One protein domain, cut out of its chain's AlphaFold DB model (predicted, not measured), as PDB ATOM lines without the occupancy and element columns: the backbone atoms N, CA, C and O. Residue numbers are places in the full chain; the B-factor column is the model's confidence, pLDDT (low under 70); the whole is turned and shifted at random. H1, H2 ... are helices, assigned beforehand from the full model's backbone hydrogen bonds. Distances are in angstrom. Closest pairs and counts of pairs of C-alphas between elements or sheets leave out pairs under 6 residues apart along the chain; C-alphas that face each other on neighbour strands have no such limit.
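AT A GLANCE: This is residues 2 to 112 of the 164 residues of the protein "XRE family transcriptional regulator" of Sporosarcina sp. BI001-red (UniProt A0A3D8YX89). A small cluster of short helices surrounds H1, with H3 and H5 packing on its residues 8 to 13 and the long helix H7 crossing its far end at Tyr 19. Residues 102 to 112, with the end of H7 and H8, stick out from this body as an arm. The printed part has 111 residues with eight named helices, H1 to H8 in chain order, and no named strand; the class is all helix. It is compact, with a radius of gyration of the C-alphas of 14.5 A and spans of 50 by 36 by 21 A.

IN THESE COORDINATES: H1, residues 8 to 19, begins at C-alpha 8 (-10.230, -17.855, -52.711) and is 15.4 A long. H2 is residues 24 to 30, H3 35 to 43, and H4 50 to 59, 14.1 A long. H5 is residues 64 to 72 and H6 76 to 81. H7, residues 86 to 104, is 27.3 A long, and H8, residues 106 to 111, ends at C-alpha 111 (16.687, -36.909, -34.085).

HOW THE PARTS SIT: H1 is the hub. It touches H3 about perpendicular, 74 degrees, with the C-alphas of Gly 9 and Glu 42 closest at 4.1 A. It touches H5 at a steep tilt of 41 degrees, opposite ways, closest at Phe 8 and Met 70, C-alphas 5.0 A apart. Its residue 19 alone touches H7, at 88 degrees, the closest C-alphas being those of Tyr 19 and Thr 90, 5.7 A apart. H2 touches H3, closest C-alphas Ala 28 and Ser 35, 5.2 A. H6 touches H5, closest C-alphas Ala 69 and Leu 76, 6.4 A. H4 touches no helix but is near H1. H7 and H8 meet only through their link. Every O i to N i+4 pair is within hydrogen-bond range in H1 to H6 and H8; in H7, 13 of 15 are.

THE WHOLE: The C-alphas of Asp 2 and Glu 111, the two farthest apart, are 50.8 A apart. The printed part has no cut and no long link. Residues 2 to 6, 45 to 46 and 80 to 89 have pLDDT under 70.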
ATOM      1  N   ASP A   2     -22.059  -9.313 -50.310       43.16
ATOM      2  CA  ASP A   2     -22.556  -9.765 -51.606       43.16
ATOM      3  C   ASP A   2     -21.718 -10.956 -52.112       43.16
ATOM      4  O   ASP A   2     -20.546 -11.087 -51.749       43.16
ATOM      5  N   ARG A   3     -22.293 -11.845 -52.935       50.19
ATOM      6  CA  ARG A   3     -21.604 -13.054 -53.464       50.19
ATOM      7  C   ARG A   3     -20.330 -12.723 -54.261       50.19
ATOM      8  O   ARG A   3     -19.495 -13.592 -54.469       50.19
ATOM      9  N   LYS A   4     -20.179 -11.464 -54.672       49.66
ATOM     10  CA  LYS A   4     -19.121 -10.954 -55.548       49.66
ATOM     11  C   LYS A   4     -17.778 -10.668 -54.851       49.66
ATOM     12  O   LYS A   4     -16.793 -10.477 -55.546       49.66
ATOM     13  N   ASP A   5     -17.725 -10.675 -53.512       55.72
ATOM     14  CA  ASP A   5     -16.526 -10.283 -52.743       55.72
ATOM     15  C   ASP A   5     -15.689 -11.456 -52.190       55.72
ATOM     16  O   ASP A   5     -14.655 -11.217 -51.556       55.72
ATOM     17  N   ARG A   6     -16.115 -12.716 -52.377       66.50
ATOM     18  CA  ARG A   6     -15.438 -13.904 -51.822       66.50
ATOM     19  C   ARG A   6     -14.512 -14.548 -52.842       66.50
ATOM     20  O   ARG A   6     -14.876 -15.504 -53.515       66.50
ATOM     21  N   ASN A   7     -13.301 -14.018 -52.930       82.38
ATOM     22  CA  ASN A   7     -12.215 -14.686 -53.631       82.38
ATOM     23  C   ASN A   7     -11.609 -15.808 -52.762       82.38
ATOM     24  O   ASN A   7     -11.752 -15.802 -51.533       82.38
ATOM     25  N   PHE A   8     -10.894 -16.741 -53.395       90.06
ATOM     26  CA  PHE A   8     -10.230 -17.855 -52.711       90.06
ATOM     27  C   PHE A   8      -9.330 -17.382 -51.562       90.06
ATOM     28  O   PHE A   8      -9.367 -17.950 -50.477       90.06
ATOM     29  N   GLY A   9      -8.540 -16.324 -51.766       90.31
ATOM     30  CA  GLY A   9      -7.586 -15.831 -50.772       90.31
ATOM     31  C   GLY A   9      -8.235 -15.372 -49.462       90.31
ATOM     32  O   GLY A   9      -7.734 -15.683 -48.381       90.31
ATOM     33  N   LYS A  10      -9.381 -14.688 -49.531       90.38
ATOM     34  CA  LYS A  10     -10.161 -14.286 -48.351       90.38
ATOM     35  C   LYS A  10     -10.731 -15.504 -47.626       90.38
ATOM     36  O   LYS A  10     -10.698 -15.540 -46.399       90.38
ATOM     37  N   GLN A  11     -11.205 -16.503 -48.370       91.38
ATOM     38  CA  GLN A  11     -11.717 -17.742 -47.778       91.38
ATOM     39  C   GLN A  11     -10.600 -18.583 -47.155       91.38
ATOM     40  O   GLN A  11     -10.766 -19.137 -46.074       91.38
ATOM     41  N   PHE A  12      -9.426 -18.618 -47.783       93.19
ATOM     42  CA  PHE A  12      -8.244 -19.259 -47.224       93.19
ATOM     43  C   PHE A  12      -7.803 -18.578 -45.923       93.19
ATOM     44  O   PHE A  12      -7.468 -19.257 -44.954       93.19
ATOM     45  N   LYS A  13      -7.856 -17.240 -45.859       93.25
ATOM     46  CA  LYS A  13      -7.597 -16.500 -44.620       93.25
ATOM     47  C   LYS A  13      -8.566 -16.902 -43.506       93.25
ATOM     48  O   LYS A  13      -8.114 -17.183 -42.398       93.25
ATOM     49  N   GLU A  14      -9.867 -16.936 -43.802       91.81
ATOM     50  CA  GLU A  14     -10.904 -17.390 -42.861       91.81
ATOM     51  C   GLU A  14     -10.610 -18.818 -42.386       91.81
ATOM     52  O   GLU A  14     -10.547 -19.072 -41.184       91.81
ATOM     53  N   TYR A  15     -10.315 -19.733 -43.313       92.12
ATOM     54  CA  TYR A  15      -9.951 -21.111 -42.995       92.12
ATOM     55  C   TYR A  15      -8.743 -21.193 -42.049       92.12
ATOM     56  O   TYR A  15      -8.787 -21.832 -40.995       92.12
ATOM     57  N   ARG A  16      -7.667 -20.482 -42.385       93.56
ATOM     58  CA  ARG A  16      -6.426 -20.452 -41.612       93.56
ATOM     59  C   ARG A  16      -6.637 -19.923 -40.191       93.56
ATOM     60  O   ARG A  16      -6.087 -20.486 -39.246       93.56
ATOM     61  N   GLU A  17      -7.378 -18.829 -40.040       92.44
ATOM     62  CA  GLU A  17      -7.544 -18.142 -38.753       92.44
ATOM     63  C   GLU A  17      -8.595 -18.818 -37.875       92.44
ATOM     64  O   GLU A  17      -8.357 -19.027 -36.687       92.44
ATOM     65  N   GLU A  18      -9.734 -19.205 -38.445       88.44
ATOM     66  CA  GLU A  18     -10.871 -19.692 -37.663       88.44
ATOM     67  C   GLU A  18     -10.833 -21.212 -37.451       88.44
ATOM     68  O   GLU A  18     -11.205 -21.704 -36.379       88.44
ATOM     69  N   TYR A  19     -10.332 -21.969 -38.431       86.38
ATOM     70  CA  TYR A  19     -10.343 -23.432 -38.385       86.38
ATOM     71  C   TYR A  19      -9.012 -23.952 -37.855       86.38
ATOM     72  O   TYR A  19      -8.980 -24.662 -36.844       86.38
ATOM     73  N   LEU A  20      -7.909 -23.519 -38.467       87.81
ATOM     74  CA  LEU A  20      -6.582 -24.012 -38.105       87.81
ATOM     75  C   LEU A  20      -5.929 -23.268 -36.928       87.81
ATOM     76  O   LEU A  20      -5.032 -23.825 -36.299       87.81
ATOM     77  N   ASP A  21      -6.386 -22.052 -36.598       89.12
ATOM     78  CA  ASP A  21      -5.773 -21.170 -35.584       89.12
ATOM     79  C   ASP A  21      -4.288 -20.864 -35.882       89.12
ATOM     80  O   ASP A  21      -3.417 -20.846 -35.010       89.12
ATOM     81  N   ILE A  22      -3.985 -20.638 -37.162       90.75
ATOM     82  CA  ILE A  22      -2.634 -20.355 -37.653       90.75
ATOM     83  C   ILE A  22      -2.506 -18.875 -37.984       90.75
ATOM     84  O   ILE A  22      -3.398 -18.257 -38.565       90.75
ATOM     85  N   LYS A  23      -1.340 -18.296 -37.697       91.00
ATOM     86  CA  LYS A  23      -1.027 -16.906 -38.056       91.00
ATOM     87  C   LYS A  23      -0.476 -16.793 -39.475       91.00
ATOM     88  O   LYS A  23       0.236 -17.674 -39.941       91.00
ATOM     89  N   GLN A  24      -0.690 -15.641 -40.110       91.69
ATOM     90  CA  GLN A  24      -0.204 -15.367 -41.469       91.69
ATOM     91  C   GLN A  24       1.306 -15.608 -41.620       91.69
ATOM     92  O   GLN A  24       1.736 -16.190 -42.606       91.69
ATOM     93  N   LEU A  25       2.110 -15.210 -40.626       89.44
ATOM     94  CA  LEU A  25       3.558 -15.435 -40.650       89.44
ATOM     95  C   LEU A  25       3.909 -16.925 -40.761       89.44
ATOM     96  O   LEU A  25       4.747 -17.297 -41.568       89.44
ATOM     97  N   GLU A  26       3.252 -17.772 -39.971       89.62
ATOM     98  CA  GLU A  26       3.492 -19.216 -39.990       89.62
ATOM     99  C   GLU A  26       3.052 -19.838 -41.315       89.62
ATOM    100  O   GLU A  26       3.772 -20.652 -41.882       89.62
ATOM    101  N   ALA A  27       1.901 -19.424 -41.844       92.56
ATOM    102  CA  ALA A  27       1.442 -19.913 -43.136       92.56
ATOM    103  C   ALA A  27       2.355 -19.492 -44.294       92.56
ATOM    104  O   ALA A  27       2.607 -20.290 -45.190       92.56
ATOM    105  N   ALA A  28       2.883 -18.266 -44.261       92.50
ATOM    106  CA  ALA A  28       3.820 -17.781 -45.267       92.50
ATOM    107  C   ALA A  28       5.125 -18.593 -45.258       92.50
ATOM    108  O   ALA A  28       5.597 -18.994 -46.317       92.50
ATOM    109  N   GLU A  29       5.654 -18.897 -44.069       89.69
ATOM    110  CA  GLU A  29       6.834 -19.753 -43.900       89.69
ATOM    111  C   GLU A  29       6.596 -21.166 -44.442       89.69
ATOM    112  O   GLU A  29       7.420 -21.679 -45.191       89.69
ATOM    113  N   ARG A  30       5.440 -21.774 -44.143       89.50
ATOM    114  CA  ARG A  30       5.084 -23.107 -44.660       89.50
ATOM    115  C   ARG A  30       4.938 -23.136 -46.182       89.50
ATOM    116  O   ARG A  30       5.310 -24.117 -46.808       89.50
ATOM    117  N   LEU A  31       4.435 -22.055 -46.772       92.38
ATOM    118  CA  LEU A  31       4.334 -21.893 -48.225       92.38
ATOM    119  C   LEU A  31       5.650 -21.438 -48.876       92.38
ATOM    120  O   LEU A  31       5.694 -21.274 -50.091       92.38
ATOM    121  N   SER A  32       6.710 -21.201 -48.093       91.19
ATOM    122  CA  SER A  32       7.982 -20.647 -48.574       91.19
ATOM    123  C   SER A  32       7.825 -19.324 -49.345       91.19
ATOM    124  O   SER A  32       8.539 -19.055 -50.310       91.19
ATOM    125  N   ILE A  33       6.892 -18.467 -48.912       91.50
ATOM    126  CA  ILE A  33       6.649 -17.135 -49.485       91.50
ATOM    127  C   ILE A  33       6.800 -16.039 -48.431       91.50
ATOM    128  O   ILE A  33       6.753 -16.273 -47.226       91.50
ATOM    129  N   SER A  34       6.940 -14.789 -48.877       88.88
ATOM    130  CA  SER A  34       6.939 -13.661 -47.941       88.88
ATOM    131  C   SER A  34       5.555 -13.457 -47.313       88.88
ATOM    132  O   SER A  34       4.526 -13.620 -47.973       88.88
ATOM    133  N   SER A  35       5.505 -13.009 -46.054       88.44
ATOM    134  CA  SER A  35       4.232 -12.648 -45.407       88.44
ATOM    135  C   SER A  35       3.480 -11.558 -46.174       88.44
ATOM    136  O   SER A  35       2.257 -11.581 -46.228       88.44
ATOM    137  N   SER A  36       4.202 -10.646 -46.834       88.62
ATOM    138  CA  SER A  36       3.615  -9.639 -47.724       88.62
ATOM    139  C   SER A  36       2.947 -10.264 -48.952       88.62
ATOM    140  O   SER A  36       1.858  -9.837 -49.327       88.62
ATOM    141  N   ALA A  37       3.561 -11.286 -49.561       89.06
ATOM    142  CA  ALA A  37       2.962 -12.018 -50.676       89.06
ATOM    143  C   ALA A  37       1.683 -12.738 -50.234       89.06
ATOM    144  O   ALA A  37       0.647 -12.564 -50.873       89.06
ATOM    145  N   LEU A  38       1.721 -13.442 -49.097       92.38
ATOM    146  CA  LEU A  38       0.525 -14.083 -48.548       92.38
ATOM    147  C   LEU A  38      -0.571 -13.059 -48.223       92.38
ATOM    148  O   LEU A  38      -1.719 -13.246 -48.601       92.38
ATOM    149  N   SER A  39      -0.218 -11.938 -47.593       90.81
ATOM    150  CA  SER A  39      -1.156 -10.850 -47.290       90.81
ATOM    151  C   SER A  39      -1.813 -10.273 -48.544       90.81
ATOM    152  O   SER A  39      -3.007  -9.981 -48.541       90.81
ATOM    153  N   ASN A  40      -1.058 -10.141 -49.637       90.00
ATOM    154  CA  ASN A  40      -1.611  -9.719 -50.918       90.00
ATOM    155  C   ASN A  40      -2.600 -10.752 -51.465       90.00
ATOM    156  O   ASN A  40      -3.693 -10.361 -51.870       90.00
ATOM    157  N   TYR A  41      -2.271 -12.045 -51.427       90.00
ATOM    158  CA  TYR A  41      -3.203 -13.098 -51.838       90.00
ATOM    159  C   TYR A  41      -4.480 -13.097 -50.992       90.00
ATOM    160  O   TYR A  41      -5.573 -13.171 -51.536       90.00
ATOM    161  N   GLU A  42      -4.367 -12.918 -49.676       89.62
ATOM    162  CA  GLU A  42      -5.517 -12.918 -48.763       89.62
ATOM    163  C   GLU A  42      -6.423 -11.678 -48.895       89.62
ATOM    164  O   GLU A  42      -7.570 -11.693 -48.447       89.62
ATOM    165  N   ARG A  43      -5.917 -10.575 -49.464       85.50
ATOM    166  CA  ARG A  43      -6.640  -9.292 -49.559       85.50
ATOM    167  C   ARG A  43      -7.156  -8.970 -50.951       85.50
ATOM    168  O   ARG A  43      -8.176  -8.293 -51.064       85.50
ATOM    169  N   THR A  44      -6.409  -9.344 -51.983       75.00
ATOM    170  CA  THR A  44      -6.680  -8.931 -53.364       75.00
ATOM    171  C   THR A  44      -7.512  -9.976 -54.088       75.00
ATOM    172  O   THR A  44      -7.409 -11.157 -53.783       75.00
ATOM    173  N   ASP A  45      -8.296  -9.556 -55.080       67.69
ATOM    174  CA  ASP A  45      -8.954 -10.461 -56.038       67.69
ATOM    175  C   ASP A  45      -7.977 -10.936 -57.129       67.69
ATOM    176  O   ASP A  45      -8.376 -11.186 -58.263       67.69
ATOM    177  N   ARG A  46      -6.669 -11.002 -56.830       67.94
ATOM    178  CA  ARG A  46      -5.717 -11.604 -57.767       67.94
ATOM    179  C   ARG A  46      -5.924 -13.104 -57.778       67.94
ATOM    180  O   ARG A  46      -5.865 -13.744 -56.728       67.94
ATOM    181  N   ASP A  47      -6.036 -13.642 -58.982       70.94
ATOM    182  CA  ASP A  47      -6.038 -15.078 -59.185       70.94
ATOM    183  C   ASP A  47      -4.703 -15.674 -58.730       70.94
ATOM    184  O   ASP A  47      -3.613 -15.241 -59.123       70.94
ATOM    185  N   LEU A  48      -4.808 -16.666 -57.854       85.00
ATOM    186  CA  LEU A  48      -3.706 -17.543 -57.493       85.00
ATOM    187  C   LEU A  48      -3.431 -18.480 -58.667       85.00
ATOM    188  O   LEU A  48      -4.351 -18.938 -59.344       85.00
ATOM    189  N   THR A  49      -2.159 -18.792 -58.904       89.56
ATOM    190  CA  THR A  49      -1.812 -19.789 -59.919       89.56
ATOM    191  C   THR A  49      -2.334 -21.169 -59.500       89.56
ATOM    192  O   THR A  49      -2.407 -21.449 -58.298       89.56
ATOM    193  N   PRO A  50      -2.650 -22.065 -60.456       89.62
ATOM    194  CA  PRO A  50      -3.024 -23.445 -60.142       89.62
ATOM    195  C   PRO A  50      -2.013 -24.146 -59.225       89.62
ATOM    196  O   PRO A  50      -2.408 -24.838 -58.289       89.62
ATOM    197  N   ASP A  51      -0.717 -23.890 -59.430       92.38
ATOM    198  CA  ASP A  51       0.353 -24.440 -58.596       92.38
ATOM    199  C   ASP A  51       0.267 -23.954 -57.147       92.38
ATOM    200  O   ASP A  51       0.394 -24.752 -56.220       92.38
ATOM    201  N   MET A  52      -0.003 -22.662 -56.931       91.75
ATOM    202  CA  MET A  52      -0.142 -22.104 -55.584       91.75
ATOM    203  C   MET A  52      -1.405 -22.621 -54.888       91.75
ATOM    204  O   MET A  52      -1.373 -22.913 -53.696       91.75
ATOM    205  N   LEU A  53      -2.508 -22.785 -55.623       93.38
ATOM    206  CA  LEU A  53      -3.733 -23.393 -55.095       93.38
ATOM    207  C   LEU A  53      -3.487 -24.844 -54.655       93.38
ATOM    208  O   LEU A  53      -3.892 -25.240 -53.560       93.38
ATOM    209  N   ALA A  54      -2.784 -25.625 -55.479       93.38
ATOM    210  CA  ALA A  54      -2.408 -26.996 -55.154       93.38
ATOM    211  C   ALA A  54      -1.443 -27.062 -53.958       93.38
ATOM    212  O   ALA A  54      -1.589 -27.931 -53.096       93.38
ATOM    213  N   GLU A  55      -0.482 -26.142 -53.882       94.25
ATOM    214  CA  GLU A  55       0.450 -26.022 -52.759       94.25
ATOM    215  C   GLU A  55      -0.283 -25.688 -51.457       94.25
ATOM    216  O   GLU A  55      -0.082 -26.363 -50.451       94.25
ATOM    217  N   MET A  56      -1.211 -24.726 -51.478       94.12
ATOM    218  CA  MET A  56      -2.049 -24.393 -50.323       94.12
ATOM    219  C   MET A  56      -2.897 -25.583 -49.870       94.12
ATOM    220  O   MET A  56      -2.944 -25.880 -48.677       94.12
ATOM    221  N   LYS A  57      -3.521 -26.311 -50.802       93.69
ATOM    222  CA  LYS A  57      -4.297 -27.510 -50.466       93.69
ATOM    223  C   LYS A  57      -3.444 -28.558 -49.752       93.69
ATOM    224  O   LYS A  57      -3.851 -29.054 -48.707       93.69
ATOM    225  N   ARG A  58      -2.262 -28.869 -50.298       92.06
ATOM    226  CA  ARG A  58      -1.342 -29.870 -49.734       92.06
ATOM    227  C   ARG A  58      -0.776 -29.436 -48.384       92.06
ATOM    228  O   ARG A  58      -0.812 -30.204 -47.431       92.06
ATOM    229  N   THR A  59      -0.277 -28.208 -48.293       91.44
ATOM    230  CA  THR A  59       0.434 -27.706 -47.110       91.44
ATOM    231  C   THR A  59      -0.481 -27.507 -45.901       91.44
ATOM    232  O   THR A  59      -0.036 -27.644 -44.758       91.44
ATOM    233  N   PHE A  60      -1.764 -27.214 -46.128       91.19
ATOM    234  CA  PHE A  60      -2.751 -27.039 -45.058       91.19
ATOM    235  C   PHE A  60      -3.736 -28.199 -44.916       91.19
ATOM    236  O   PHE A  60      -4.673 -28.081 -44.128       91.19
ATOM    237  N   ASP A  61      -3.511 -29.289 -45.658       88.75
ATOM    238  CA  ASP A  61      -4.363 -30.483 -45.695       88.75
ATOM    239  C   ASP A  61      -5.854 -30.119 -45.794       88.75
ATOM    240  O   ASP A  61      -6.683 -30.516 -44.976       88.75
ATOM    241  N   ILE A  62      -6.175 -29.235 -46.748       90.50
ATOM    242  CA  ILE A  62      -7.521 -28.671 -46.891       90.50
ATOM    243  C   ILE A  62      -8.441 -29.758 -47.462       90.50
ATOM    244  O   ILE A  62      -8.179 -30.225 -48.579       90.50
ATOM    245  N   PRO A  63      -9.534 -30.124 -46.766       89.75
ATOM    246  CA  PRO A  63     -10.507 -31.077 -47.285       89.75
ATOM    247  C   PRO A  63     -11.118 -30.623 -48.618       89.75
ATOM    248  O   PRO A  63     -11.270 -29.426 -48.871       89.75
ATOM    249  N   ASP A  64     -11.476 -31.581 -49.475       89.88
ATOM    250  CA  ASP A  64     -11.949 -31.309 -50.840       89.88
ATOM    251  C   ASP A  64     -13.196 -30.421 -50.884       89.88
ATOM    252  O   ASP A  64     -13.263 -29.499 -51.693       89.88
ATOM    253  N   ASP A  65     -14.158 -30.665 -49.999       88.50
ATOM    254  CA  ASP A  65     -15.390 -29.887 -49.851       88.50
ATOM    255  C   ASP A  65     -15.098 -28.424 -49.487       88.50
ATOM    256  O   ASP A  65     -15.605 -27.504 -50.132       88.50
ATOM    257  N   TYR A  66     -14.207 -28.200 -48.520       89.81
ATOM    258  CA  TYR A  66     -13.750 -26.861 -48.153       89.81
ATOM    259  C   TYR A  66     -12.989 -26.191 -49.298       89.81
ATOM    260  O   TYR A  66     -13.238 -25.028 -49.604       89.81
ATOM    261  N   PHE A  67     -12.082 -26.909 -49.959       91.88
ATOM    262  CA  PHE A  67     -11.284 -26.366 -51.055       91.88
ATOM    263  C   PHE A  67     -12.147 -25.965 -52.259       91.88
ATOM    264  O   PHE A  67     -11.960 -24.886 -52.824       91.88
ATOM    265  N   ILE A  68     -13.129 -26.793 -52.628       90.69
ATOM    266  CA  ILE A  68     -14.088 -26.487 -53.696       90.69
ATOM    267  C   ILE A  68     -14.926 -25.268 -53.311       90.69
ATOM    268  O   ILE A  68     -15.042 -24.344 -54.114       90.69
ATOM    269  N   ALA A  69     -15.434 -25.196 -52.079       89.44
ATOM    270  CA  ALA A  69     -16.186 -24.028 -51.630       89.44
ATOM    271  C   ALA A  69     -15.352 -22.737 -51.684       89.44
ATOM    272  O   ALA A  69     -15.850 -21.700 -52.127       89.44
ATOM    273  N   MET A  70     -14.062 -22.803 -51.325       91.44
ATOM    274  CA  MET A  70     -13.135 -21.674 -51.471       91.44
ATOM    275  C   MET A  70     -13.029 -21.205 -52.925       91.44
ATOM    276  O   MET A  70     -13.112 -20.002 -53.174       91.44
ATOM    277  N   LEU A  71     -12.870 -22.140 -53.871       89.75
ATOM    278  CA  LEU A  71     -12.777 -21.853 -55.309       89.75
ATOM    279  C   LEU A  71     -14.072 -21.263 -55.875       89.75
ATOM    280  O   LEU A  71     -14.021 -20.350 -56.695       89.75
ATOM    281  N   MET A  72     -15.220 -21.762 -55.421       87.81
ATOM    282  CA  MET A  72     -16.541 -21.342 -55.896       87.81
ATOM    283  C   MET A  72     -17.033 -20.039 -55.245       87.81
ATOM    284  O   MET A  72     -18.095 -19.531 -55.606       87.81
ATOM    285  N   GLY A  73     -16.286 -19.482 -54.283       85.69
ATOM    286  CA  GLY A  73     -16.733 -18.314 -53.516       85.69
ATOM    287  C   GLY A  73     -17.895 -18.636 -52.567       85.69
ATOM    288  O   GLY A  73     -18.610 -17.732 -52.122       85.69
ATOM    289  N   GLU A  74     -18.114 -19.917 -52.272       86.38
ATOM    290  CA  GLU A  74     -19.194 -20.387 -51.415       86.38
ATOM    291  C   GLU A  74     -18.821 -20.236 -49.941       86.38
ATOM    292  O   GLU A  74     -17.672 -20.474 -49.574       86.38
ATOM    293  N   PRO A  75     -19.760 -19.845 -49.067       84.31
ATOM    294  CA  PRO A  75     -19.476 -19.664 -47.652       84.31
ATOM    295  C   PRO A  75     -19.013 -20.970 -46.991       84.31
ATOM    296  O   PRO A  75     -19.771 -21.934 -46.947       84.31
ATOM    297  N   LEU A  76     -17.843 -20.977 -46.344       84.38
ATOM    298  CA  LEU A  76     -17.358 -22.160 -45.605       84.38
ATOM    299  C   LEU A  76     -18.327 -22.621 -44.502       84.38
ATOM    300  O   LEU A  76     -18.403 -23.800 -44.160       84.38
ATOM    301  N   ARG A  77     -19.131 -21.695 -43.967       78.56
ATOM    302  CA  ARG A  77     -20.210 -22.004 -43.017       78.56
ATOM    303  C   ARG A  77     -21.339 -22.869 -43.600       78.56
ATOM    304  O   ARG A  77     -22.049 -23.486 -42.819       78.56
ATOM    305  N   GLU A  78     -21.544 -22.860 -44.918       74.19
ATOM    306  CA  GLU A  78     -22.596 -23.640 -45.594       74.19
ATOM    307  C   GLU A  78     -22.128 -25.088 -45.793       74.19
ATOM    308  O   GLU A  78     -22.831 -26.013 -45.396       74.19
ATOM    309  N   VAL A  79     -20.860 -25.279 -46.186       75.94
ATOM    310  CA  VAL A  79     -20.168 -26.586 -46.111       75.94
ATOM    311  C   VAL A  79     -20.248 -27.171 -44.696       75.94
ATOM    312  O   VAL A  79     -20.431 -28.368 -44.489       75.94
ATOM    313  N   ARG A  80     -20.165 -26.297 -43.688       68.44
ATOM    314  CA  ARG A  80     -20.272 -26.648 -42.270       68.44
ATOM    315  C   ARG A  80     -21.704 -26.996 -41.823       68.44
ATOM    316  O   ARG A  80     -21.841 -27.715 -40.836       68.44
ATOM    317  N   SER A  81     -22.754 -26.468 -42.461       59.69
ATOM    318  CA  SER A  81     -24.153 -26.677 -42.038       59.69
ATOM    319  C   SER A  81     -24.789 -27.934 -42.614       59.69
ATOM    320  O   SER A  81     -25.619 -28.541 -41.939       59.69
ATOM    321  N   ASP A  82     -24.369 -28.354 -43.808       57.06
ATOM    322  CA  ASP A  82     -24.864 -29.584 -44.444       57.06
ATOM    323  C   ASP A  82     -24.382 -30.856 -43.727       57.06
ATOM    324  O   ASP A  82     -24.875 -31.958 -43.970       57.06
ATOM    325  N   ILE A  83     -23.455 -30.704 -42.777       55.06
ATOM    326  CA  ILE A  83     -22.854 -31.791 -42.015       55.06
ATOM    327  C   ILE A  83     -23.177 -31.564 -40.536       55.06
ATOM    328  O   ILE A  83     -22.687 -30.628 -39.908       55.06
ATOM    329  N   SER A  84     -24.049 -32.404 -39.984       48.19
ATOM    330  CA  SER A  84     -24.921 -32.173 -38.819       48.19
ATOM    331  C   SER A  84     -24.267 -31.956 -37.431       48.19
ATOM    332  O   SER A  84     -24.926 -32.149 -36.413       48.19
ATOM    333  N   THR A  85     -23.010 -31.510 -37.341       52.91
ATOM    334  CA  THR A  85     -22.267 -31.277 -36.082       52.91
ATOM    335  C   THR A  85     -21.172 -30.217 -36.275       52.91
ATOM    336  O   THR A  85     -19.970 -30.443 -36.145       52.91
ATOM    337  N   SER A  86     -21.604 -28.997 -36.581       53.16
ATOM    338  CA  SER A  86     -20.758 -27.871 -36.994       53.16
ATOM    339  C   SER A  86     -19.651 -27.461 -36.000       53.16
ATOM    340  O   SER A  86     -18.638 -26.905 -36.417       53.16
ATOM    341  N   ALA A  87     -19.807 -27.676 -34.689       54.22
ATOM    342  CA  ALA A  87     -18.770 -27.371 -33.690       54.22
ATOM    343  C   ALA A  87     -17.738 -28.503 -33.515       54.22
ATOM    344  O   ALA A  87     -16.575 -28.220 -33.236       54.22
ATOM    345  N   GLY A  88     -18.152 -29.760 -33.719       58.84
ATOM    346  CA  GLY A  88     -17.274 -30.933 -33.637       58.84
ATOM    347  C   GLY A  88     -16.262 -30.959 -34.779       58.84
ATOM    348  O   GLY A  88     -15.068 -31.072 -34.534       58.84
ATOM    349  N   LYS A  89     -16.715 -30.689 -36.011       66.44
ATOM    350  CA  LYS A  89     -15.849 -30.718 -37.200       66.44
ATOM    351  C   LYS A  89     -14.736 -29.672 -37.225       66.44
ATOM    352  O   LYS A  89     -13.657 -29.961 -37.722       66.44
ATOM    353  N   THR A  90     -14.939 -28.466 -36.687       70.56
ATOM    354  CA  THR A  90     -13.830 -27.495 -36.573       70.56
ATOM    355  C   THR A  90     -12.752 -28.009 -35.615       70.56
ATOM    356  O   THR A  90     -11.565 -27.813 -35.864       70.56
ATOM    357  N   GLY A  91     -13.165 -28.693 -34.541       74.31
ATOM    358  CA  GLY A  91     -12.260 -29.415 -33.652       74.31
ATOM    359  C   GLY A  91     -11.525 -30.536 -34.384       74.31
ATOM    360  O   GLY A  91     -10.303 -30.560 -34.340       74.31
ATOM    361  N   GLU A  92     -12.252 -31.375 -35.124       78.81
ATOM    362  CA  GLU A  92     -11.694 -32.493 -35.901       78.81
ATOM    363  C   GLU A  92     -10.706 -32.028 -36.979       78.81
ATOM    364  O   GLU A  92      -9.620 -32.583 -37.084       78.81
ATOM    365  N   ILE A  93     -11.024 -30.978 -37.748       80.88
ATOM    366  CA  ILE A  93     -10.117 -30.406 -38.759       80.88
ATOM    367  C   ILE A  93      -8.839 -29.900 -38.090       80.88
ATOM    368  O   ILE A  93      -7.733 -30.145 -38.569       80.88
ATOM    369  N   ARG A  94      -8.974 -29.199 -36.960       82.75
ATOM    370  CA  ARG A  94      -7.828 -28.672 -36.219       82.75
ATOM    371  C   ARG A  94      -6.977 -29.782 -35.610       82.75
ATOM    372  O   ARG A  94      -5.755 -29.669 -35.605       82.75
ATOM    373  N   GLU A  95      -7.610 -30.808 -35.056       84.12
ATOM    374  CA  GLU A  95      -6.946 -31.978 -34.487       84.12
ATOM    375  C   GLU A  95      -6.206 -32.746 -35.579       84.12
ATOM    376  O   GLU A  95      -4.993 -32.901 -35.481       84.12
ATOM    377  N   HIS A  96      -6.887 -33.062 -36.683       84.00
ATOM    378  CA  HIS A  96      -6.287 -33.708 -37.845       84.00
ATOM    379  C   HIS A  96      -5.073 -32.935 -38.358       84.00
ATOM    380  O   HIS A  96      -3.999 -33.499 -38.563       84.00
ATOM    381  N   TYR A  97      -5.212 -31.617 -38.494       84.56
ATOM    382  CA  TYR A  97      -4.119 -30.754 -38.912       84.56
ATOM    383  C   TYR A  97      -2.926 -30.793 -37.945       84.56
ATOM    384  O   TYR A  97      -1.770 -30.835 -38.374       84.56
ATOM    385  N   ARG A  98      -3.179 -30.778 -36.631       85.94
ATOM    386  CA  ARG A  98      -2.125 -30.855 -35.608       85.94
ATOM    387  C   ARG A  98      -1.422 -32.205 -35.624       85.94
ATOM    388  O   ARG A  98      -0.197 -32.228 -35.543       85.94
ATOM    389  N   ASP A  99      -2.165 -33.291 -35.786       87.12
ATOM    390  CA  ASP A  99      -1.606 -34.638 -35.882       87.12
ATOM    391  C   ASP A  99      -0.714 -34.767 -37.113       87.12
ATOM    392  O   ASP A  99       0.431 -35.206 -37.012       87.12
ATOM    393  N   LYS A 100      -1.183 -34.284 -38.268       86.44
ATOM    394  CA  LYS A 100      -0.390 -34.224 -39.501       86.44
ATOM    395  C   LYS A 100       0.858 -33.373 -39.342       86.44
ATOM    396  O   LYS A 100       1.918 -33.739 -39.844       86.44
ATOM    397  N   PHE A 101       0.758 -32.248 -38.637       85.00
ATOM    398  CA  PHE A 101       1.911 -31.404 -38.357       85.00
ATOM    399  C   PHE A 101       2.953 -32.129 -37.504       85.00
ATOM    400  O   PHE A 101       4.135 -32.088 -37.846       85.00
ATOM    401  N   ILE A 102       2.532 -32.792 -36.424       88.06
ATOM    402  CA  ILE A 102       3.428 -33.580 -35.569       88.06
ATOM    403  C   ILE A 102       4.061 -34.703 -36.384       88.06
ATOM    404  O   ILE A 102       5.273 -34.872 -36.320       88.06
ATOM    405  N   GLU A 103       3.272 -35.412 -37.190       88.81
ATOM    406  CA  GLU A 103       3.760 -36.498 -38.037       88.81
ATOM    407  C   GLU A 103       4.815 -36.014 -39.032       88.81
ATOM    408  O   GLU A 103       5.895 -36.592 -39.125       88.81
ATOM    409  N   HIS A 104       4.550 -34.901 -39.718       86.81
ATOM    410  CA  HIS A 104       5.481 -34.318 -40.681       86.81
ATOM    411  C   HIS A 104       6.813 -33.900 -40.039       86.81
ATOM    412  O   HIS A 104       7.859 -33.980 -40.676       86.81
ATOM    413  N   HIS A 105       6.790 -33.468 -38.775       88.12
ATOM    414  CA  HIS A 105       7.982 -33.019 -38.047       88.12
ATOM    415  C   HIS A 105       8.520 -34.072 -37.065       88.12
ATOM    416  O   HIS A 105       9.437 -33.775 -36.296       88.12
ATOM    417  N   ARG A 106       7.979 -35.299 -37.085       89.81
ATOM    418  CA  ARG A 106       8.325 -36.379 -36.149       89.81
ATOM    419  C   ARG A 106       9.815 -36.683 -36.180       89.81
ATOM    420  O   ARG A 106      10.445 -36.717 -35.130       89.81
ATOM    421  N   GLN A 107      10.384 -36.825 -37.374       91.00
ATOM    422  CA  GLN A 107      11.806 -37.125 -37.536       91.00
ATOM    423  C   GLN A 107      12.690 -36.065 -36.860       91.00
ATOM    424  O   GLN A 107      13.594 -36.399 -36.102       91.00
ATOM    425  N   LEU A 108      12.373 -34.779 -37.050       89.62
ATOM    426  CA  LEU A 108      13.113 -33.687 -36.416       89.62
ATOM    427  C   LEU A 108      13.011 -33.740 -34.880       89.62
ATOM    428  O   LEU A 108      13.991 -33.467 -34.189       89.62
ATOM    429  N   LEU A 109      11.839 -34.100 -34.346       88.00
ATOM    430  CA  LEU A 109      11.622 -34.275 -32.906       88.00
ATOM    431  C   LEU A 109      12.395 -35.471 -32.333       88.00
ATOM    432  O   LEU A 109      12.846 -35.411 -31.189       88.00
ATOM    433  N   GLU A 110      12.529 -36.552 -33.098       88.62
ATOM    434  CA  GLU A 110      13.215 -37.774 -32.673       88.62
ATOM    435  C   GLU A 110      14.744 -37.640 -32.747       88.62
ATOM    436  O   GLU A 110      15.447 -38.105 -31.845       88.62
ATOM    437  N   GLU A 111      15.254 -36.970 -33.782       93.75
ATOM    438  CA  GLU A 111      16.687 -36.909 -34.085       93.75
ATOM    439  C   GLU A 111      17.408 -35.716 -33.434       93.75
ATOM    440  O   GLU A 111      18.586 -35.833 -33.096       93.75
ATOM    441  N   SER A 112      16.739 -34.577 -33.208       94.31
ATOM    442  CA  SER A 112      17.397 -33.387 -32.646       94.31
ATOM    443  C   SER A 112      17.391 -33.390 -31.115       94.31
ATOM    444  O   SER A 112      16.353 -33.253 -30.461       94.31
TER     445      SER A 112